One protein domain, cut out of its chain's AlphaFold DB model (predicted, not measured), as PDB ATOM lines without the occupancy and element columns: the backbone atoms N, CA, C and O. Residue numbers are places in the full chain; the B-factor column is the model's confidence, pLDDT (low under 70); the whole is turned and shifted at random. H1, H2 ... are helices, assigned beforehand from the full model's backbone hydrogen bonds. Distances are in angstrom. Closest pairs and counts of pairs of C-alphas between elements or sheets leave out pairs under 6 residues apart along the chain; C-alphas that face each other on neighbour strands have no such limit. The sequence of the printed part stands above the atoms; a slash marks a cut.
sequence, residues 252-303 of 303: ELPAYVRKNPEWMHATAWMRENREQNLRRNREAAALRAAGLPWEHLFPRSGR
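Overview. This is residues 252 to 303 of the 303 residues of an uncharacterized protein of Colletotrichum higginsianum (strain IMI 349063) (UniProt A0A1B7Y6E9). One long, straight helix, H2, makes nearly the whole length of the model, with the short helix H1 joined at its first end by a tight link and a tail without a named element, residues 290 to 303, at its other end. The tail turns round just beyond H2 and folds back part of the way, slanting away from the helix. The printed part has 52 residues with two named helices, H1 then H2, and no named strand; its class is all helix. It is extended, with a radius of gyration of the C-alphas of 16.2 A, and flat, spanning 48 by 29 by 10 A.

Arrangement. H1, residues 255 to 259, and H2, residues 261 to 289, only just touch, with 3 pairs of C-alphas within 8 A, and they touch only at the corner by their link. Their closest C-alphas are those of Val 257 and Trp 263, 5.6 A apart. H2 touches H1 with residues 263 to 264 alone, and the two centres are 22.9 A apart. Residues 268 to 276, which belong to H2, stand free. In H1 and H2 every O i to N i+4 pair is within hydrogen-bond range.

Along the chain. H1 begins at C-alpha 255, (142.606, 98.431, 126.553), and measures 6.2 A from first to last C-alpha. H2 runs 42.0 A from C-alpha 261, (145.815, 96.385, 115.330), to C-alpha 289, (144.449, 137.663, 107.666).

Size, cuts and confidence. The two C-alphas farthest apart are those of Lys 259 and Gly 291, at 47.9 A. The printed part has no cut and ends at Arg 303, the chain's last residue. The link from H1 to H2, one residue, is tight. The mean pLDDT of the printed part is 88.8, and residues 301 to 303 are under 70.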
ATOM      1  N   GLU A 252     146.500 106.467 126.731       93.12
ATOM      2  CA  GLU A 252     145.165 106.691 127.294       93.12
ATOM      3  C   GLU A 252     144.068 105.932 126.539       93.12
ATOM      4  O   GLU A 252     142.912 105.896 126.968       93.12
ATOM      5  N   LEU A 253     144.415 105.279 125.423       92.31
ATOM      6  CA  LEU A 253     143.452 104.491 124.672       92.31
ATOM      7  C   LEU A 253     142.921 103.319 125.515       92.31
ATOM      8  O   LEU A 253     143.693 102.609 126.187       92.31
ATOM      9  N   PRO A 254     141.607 103.034 125.431       94.12
ATOM     10  CA  PRO A 254     141.026 101.889 126.107       94.12
ATOM     11  C   PRO A 254     141.743 100.584 125.750       94.12
ATOM     12  O   PRO A 254     142.163 100.367 124.612       94.12
ATOM     13  N   ALA A 255     141.848  99.672 126.720       93.62
ATOM     14  CA  ALA A 255     142.606  98.431 126.553       93.62
ATOM     15  C   ALA A 255     142.126  97.580 125.362       93.62
ATOM     16  O   ALA A 255     142.929  96.896 124.736       93.62
ATOM     17  N   TYR A 256     140.833  97.628 125.025       92.38
ATOM     18  CA  TYR A 256     140.282  96.906 123.875       92.38
ATOM     19  C   TYR A 256     140.682  97.524 122.525       92.38
ATOM     20  O   TYR A 256     140.872  96.785 121.565       92.38
ATOM     21  N   VAL A 257     140.866  98.850 122.459       93.31
ATOM     22  CA  VAL A 257     141.364  99.562 121.267       93.31
ATOM     23  C   VAL A 257     142.835  99.213 121.053       93.31
ATOM     24  O   VAL A 257     143.216  98.824 119.957       93.31
ATOM     25  N   ARG A 258     143.642  99.240 122.126       93.44
ATOM     26  CA  ARG A 258     145.075  98.898 122.070       93.44
ATOM     27  C   ARG A 258     145.359  97.453 121.663       93.44
ATOM     28  O   ARG A 258     146.384  97.184 121.051       93.44
ATOM     29  N   LYS A 259     144.469  96.521 122.013       94.62
ATOM     30  CA  LYS A 259     144.604  95.100 121.658       94.62
ATOM     31  C   LYS A 259     144.344  94.818 120.179       94.62
ATOM     32  O   LYS A 259     144.762  93.767 119.703       94.62
ATOM     33  N   ASN A 260     143.635  95.697 119.473       95.62
ATOM     34  CA  ASN A 260     143.255  95.467 118.086       95.62
ATOM     35  C   ASN A 260     144.137  96.306 117.136       95.62
ATOM     36  O   ASN A 260     144.083  97.536 117.193       95.62
ATOM     37  N   PRO A 261     144.919  95.672 116.241       94.69
ATOM     38  CA  PRO A 261     145.815  96.385 115.330       94.69
ATOM     39  C   PRO A 261     145.070  97.309 114.356       94.69
ATOM     40  O   PRO A 261     145.539  98.411 114.085       94.69
ATOM     41  N   GLU A 262     143.875  96.926 113.899       95.44
ATOM     42  CA  GLU A 262     143.051  97.747 112.999       95.44
ATOM     43  C   GLU A 262     142.630  99.054 113.673       95.44
ATOM     44  O   GLU A 262     142.705 100.136 113.092       95.44
ATOM     45  N   TRP A 263     142.249  98.970 114.950       93.31
ATOM     46  CA  TRP A 263     141.915 100.151 115.739       93.31
ATOM     47  C   TRP A 263     143.132 101.045 115.964       93.31
ATOM     48  O   TRP A 263     143.003 102.266 115.914       93.31
ATOM     49  N   MET A 264     144.319 100.470 116.149       94.12
ATOM     50  CA  MET A 264     145.557 101.242 116.270       94.12
ATOM     51  C   MET A 264     145.872 102.015 114.987       94.12
ATOM     52  O   MET A 264     146.127 103.220 115.063       94.12
ATOM     53  N   HIS A 265     145.753 101.377 113.822       94.00
ATOM     54  CA  HIS A 265     145.887 102.052 112.529       94.00
ATOM     55  C   HIS A 265     144.835 103.150 112.342       94.00
ATOM     56  O   HIS A 265     145.180 104.272 111.968       94.00
ATOM     57  N   ALA A 266     143.572 102.873 112.678       93.19
ATOM     58  CA  ALA A 266     142.499 103.860 112.602       93.19
ATOM     59  C   ALA A 266     142.770 105.072 113.508       93.19
ATOM     60  O   ALA A 266     142.628 106.209 113.063       93.19
ATOM     61  N   THR A 267     143.214 104.860 114.754       93.19
ATOM     62  CA  THR A 267     143.550 105.967 115.668       93.19
ATOM     63  C   THR A 267     144.744 106.787 115.179       93.19
ATOM     64  O   THR A 267     144.724 108.010 115.300       93.19
ATOM     65  N   ALA A 268     145.760 106.154 114.583       93.50
ATOM     66  CA  ALA A 268     146.896 106.859 113.993       93.50
ATOM     67  C   ALA A 268     146.459 107.734 112.807       93.50
ATOM     68  O   ALA A 268     146.800 108.913 112.754       93.50
ATOM     69  N   TRP A 269     145.622 107.189 111.923       94.06
ATOM     70  CA  TRP A 269     145.048 107.930 110.800       94.06
ATOM     71  C   TRP A 269     144.150 109.092 111.254       94.06
ATOM     72  O   TRP A 269     144.212 110.183 110.691       94.06
ATOM     73  N   MET A 270     143.344 108.903 112.309       93.25
ATOM     74  CA  MET A 270     142.531 109.976 112.906       93.25
ATOM     75  C   MET A 270     143.407 111.134 113.407       93.25
ATOM     76  O   MET A 270     143.075 112.296 113.164       93.25
ATOM     77  N   ARG A 271     144.537 110.831 114.066       91.88
ATOM     78  CA  ARG A 271     145.504 111.846 114.518       91.88
ATOM     79  C   ARG A 271     146.126 112.589 113.343       91.88
ATOM     80  O   ARG A 271     146.082 113.816 113.318       91.88
ATOM     81  N   GLU A 272     146.619 111.861 112.344       93.00
ATOM     82  CA  GLU A 272     147.228 112.459 111.154       93.00
ATOM     83  C   GLU A 272     146.244 113.389 110.428       93.00
ATOM     84  O   GLU A 272     146.556 114.548 110.155       93.00
ATOM     85  N   ASN A 273     145.012 112.935 110.190       91.62
ATOM     86  CA  ASN A 273     143.980 113.765 109.574       91.62
ATOM     87  C   ASN A 273     143.663 115.015 110.390       91.62
ATOM     88  O   ASN A 273     143.437 116.087 109.825       91.62
ATOM     89  N   ARG A 274     143.623 114.902 111.719       88.88
ATOM     90  CA  ARG A 274     143.401 116.049 112.599       88.88
ATOM     91  C   ARG A 274     144.542 117.050 112.480       88.88
ATOM     92  O   ARG A 274     144.278 118.243 112.345       88.88
ATOM     93  N   GLU A 275     145.787 116.589 112.488       91.00
ATOM     94  CA  GLU A 275     146.966 117.438 112.306       91.00
ATOM     95  C   GLU A 275     146.960 118.125 110.940       91.00
ATOM     96  O   GLU A 275     147.149 119.343 110.861       91.00
ATOM     97  N   GLN A 276     146.645 117.388 109.873       90.81
ATOM     98  CA  GLN A 276     146.479 117.949 108.534       90.81
ATOM     99  C   GLN A 276     145.355 118.994 108.500       90.81
ATOM    100  O   GLN A 276     145.542 120.088 107.966       90.81
ATOM    101  N   ASN A 277     144.199 118.719 109.112       88.81
ATOM    102  CA  ASN A 277     143.091 119.672 109.222       88.81
ATOM    103  C   ASN A 277     143.497 120.936 109.987       88.81
ATOM    104  O   ASN A 277     143.190 122.044 109.552       88.81
ATOM    105  N   LEU A 278     144.209 120.791 111.106       89.81
ATOM    106  CA  LEU A 278     144.711 121.914 111.897       89.81
ATOM    107  C   LEU A 278     145.722 122.745 111.110       89.81
ATOM    108  O   LEU A 278     145.642 123.973 111.136       89.81
ATOM    109  N   ARG A 279     146.635 122.101 110.376       91.88
ATOM    110  CA  ARG A 279     147.592 122.776 109.494       91.88
ATOM    111  C   ARG A 279     146.867 123.583 108.419       91.88
ATOM    112  O   ARG A 279     147.120 124.779 108.306       91.88
ATOM    113  N   ARG A 280     145.914 122.969 107.709       91.44
ATOM    114  CA  ARG A 280     145.100 123.646 106.684       91.44
ATOM    115  C   ARG A 280     144.293 124.802 107.267       91.44
ATOM    116  O   ARG A 280     144.233 125.867 106.668       91.44
ATOM    117  N   ASN A 281     143.725 124.636 108.460       90.44
ATOM    118  CA  ASN A 281     142.992 125.702 109.143       90.44
ATOM    119  C   ASN A 281     143.900 126.870 109.554       90.44
ATOM    120  O   ASN A 281     143.494 128.023 109.418       90.44
ATOM    121  N   ARG A 282     145.121 126.598 110.035       92.44
ATOM    122  CA  ARG A 282     146.117 127.637 110.356       92.44
ATOM    123  C   ARG A 282     146.548 128.398 109.106       92.44
ATOM    124  O   ARG A 282     146.589 129.622 109.128       92.44
ATOM    125  N   GLU A 283     146.811 127.683 108.018       93.00
ATOM    126  CA  GLU A 283     147.164 128.275 106.727       93.00
ATOM    127  C   GLU A 283     146.013 129.120 106.166       93.00
ATOM    128  O   GLU A 283     146.209 130.280 105.811       93.00
ATOM    129  N   ALA A 284     144.782 128.605 106.204       91.69
ATOM    130  CA  ALA A 284     143.593 129.350 105.805       91.69
ATOM    131  C   ALA A 284     143.373 130.605 106.662       91.69
ATOM    132  O   ALA A 284     142.962 131.639 106.141       91.69
ATOM    133  N   ALA A 285     143.652 130.543 107.969       91.38
ATOM    134  CA  ALA A 285     143.584 131.703 108.853       91.38
ATOM    135  C   ALA A 285     144.655 132.752 108.510       91.38
ATOM    136  O   ALA A 285     144.335 133.938 108.460       91.38
ATOM    137  N   ALA A 286     145.888 132.325 108.215       93.00
ATOM    138  CA  ALA A 286     146.966 133.212 107.783       93.00
ATOM    139  C   ALA A 286     146.637 133.899 106.445       93.00
ATOM    140  O   ALA A 286     146.754 135.117 106.330       93.00
ATOM    141  N   LEU A 287     146.137 133.143 105.461       92.25
ATOM    142  CA  LEU A 287     145.686 133.688 104.176       92.25
ATOM    143  C   LEU A 287     144.501 134.646 104.346       92.25
ATOM    144  O   LEU A 287     144.486 135.711 103.735       92.25
ATOM    145  N   ARG A 288     143.541 134.317 105.219       90.50
ATOM    146  CA  ARG A 288     142.409 135.197 105.540       90.50
ATOM    147  C   ARG A 288     142.872 136.510 106.172       90.50
ATOM    148  O   ARG A 288     142.349 137.555 105.806       90.50
ATOM    149  N   ALA A 289     143.851 136.465 107.077       91.62
ATOM    150  CA  ALA A 289     144.449 137.663 107.666       91.62
ATOM    151  C   ALA A 289     145.192 138.515 106.619       91.62
ATOM    152  O   ALA A 289     145.161 139.738 106.696       91.62
ATOM    153  N   ALA A 290     145.796 137.876 105.613       93.69
ATOM    154  CA  ALA A 290     146.453 138.537 104.485       93.69
ATOM    155  C   ALA A 290     145.492 138.987 103.362       93.69
ATOM    156  O   ALA A 290     145.938 139.587 102.387       93.69
ATOM    157  N   GLY A 291     144.189 138.688 103.455       92.69
ATOM    158  CA  GLY A 291     143.208 138.989 102.405       92.69
ATOM    159  C   GLY A 291     143.343 138.137 101.133       92.69
ATOM    160  O   GLY A 291     142.794 138.498 100.095       92.69
ATOM    161  N   LEU A 292     144.065 137.015 101.198       93.00
ATOM    162  CA  LEU A 292     144.315 136.112 100.074       93.00
ATOM    163  C   LEU A 292     143.270 134.979  99.995       93.00
ATOM    164  O   LEU A 292     142.705 134.570 101.018       93.00
ATOM    165  N   PRO A 293     143.006 134.430  98.794       90.81
ATOM    166  CA  PRO A 293     142.079 133.316  98.623       90.81
ATOM    167  C   PRO A 293     142.622 132.038  99.276       90.81
ATOM    168  O   PRO A 293     143.725 131.589  98.982       90.81
ATOM    169  N   TRP A 294     141.814 131.411 100.130       89.06
ATOM    170  CA  TRP A 294     142.175 130.217 100.912       89.06
ATOM    171  C   TRP A 294     141.370 128.968 100.525       89.06
ATOM    172  O   TRP A 294     141.583 127.888 101.069       89.06
ATOM    173  N   GLU A 295     140.436 129.101  99.581       85.62
ATOM    174  CA  GLU A 295     139.499 128.034  99.205       85.62
ATOM    175  C   GLU A 295     140.199 126.800  98.621       85.62
ATOM    176  O   GLU A 295     139.723 125.683  98.799       85.62
ATOM    177  N   HIS A 296     141.367 126.974  97.997       87.81
ATOM    178  CA  HIS A 296     142.164 125.889  97.416       87.81
ATOM    179  C   HIS A 296     142.676 124.872  98.454       87.81
ATOM    180  O   HIS A 296     142.973 123.735  98.100       87.81
ATOM    181  N   LEU A 297     142.736 125.248  99.737       85.81
ATOM    182  CA  LEU A 297     143.125 124.352 100.834       85.81
ATOM    183  C   LEU A 297     142.038 123.318 101.170       85.81
ATOM    184  O   LEU A 297     142.286 122.349 101.897       85.81
ATOM    185  N   PHE A 298     140.820 123.511 100.666       85.00
ATOM    186  CA  PHE A 298     139.697 122.610 100.876       85.00
ATOM    187  C   PHE A 298     139.229 122.091  99.515       85.00
ATOM    188  O   PHE A 298     138.603 122.839  98.764       85.00
ATOM    189  N   PRO A 299     139.507 120.821  99.165       76.75
ATOM    190  CA  PRO A 299     139.021 120.274  97.908       76.75
ATOM    191  C   PRO A 299     137.493 120.382  97.879       76.75
ATOM    192  O   PRO A 299     136.805 119.899  98.782       76.75
ATOM    193  N   ARG A 300     136.948 121.031  96.843       70.31
ATOM    194  CA  ARG A 300     135.513 120.971  96.556       70.31
ATOM    195  C   ARG A 300     135.186 119.509  96.285       70.31
ATOM    196  O   ARG A 300     135.601 118.968  95.266       70.31
ATOM    197  N   SER A 301     134.465 118.863  97.197       58.59
ATOM    198  CA  SER A 301     133.925 117.532  96.942       58.59
ATOM    199  C   SER A 301     132.939 117.645  95.777       58.59
ATOM    200  O   SER A 301     131.818 118.123  95.966       58.59
ATOM    201  N   GLY A 302     133.375 117.276  94.572       53.47
ATOM    202  CA  GLY A 302     132.489 117.100  93.429       53.47
ATOM    203  C   GLY A 302     131.497 115.987  93.749       53.47
ATOM    204  O   GLY A 302     131.907 114.889  94.120       53.47
ATOM    205  N   ARG A 303     130.205 116.304  93.680       37.81
ATOM    206  CA  ARG A 303     129.134 115.319  93.525       37.81
ATOM    207  C   ARG A 303     128.685 115.342  92.081       37.81
ATOM    208  O   ARG A 303     128.647 116.466  91.531       37.81
TER     209      ARG A 303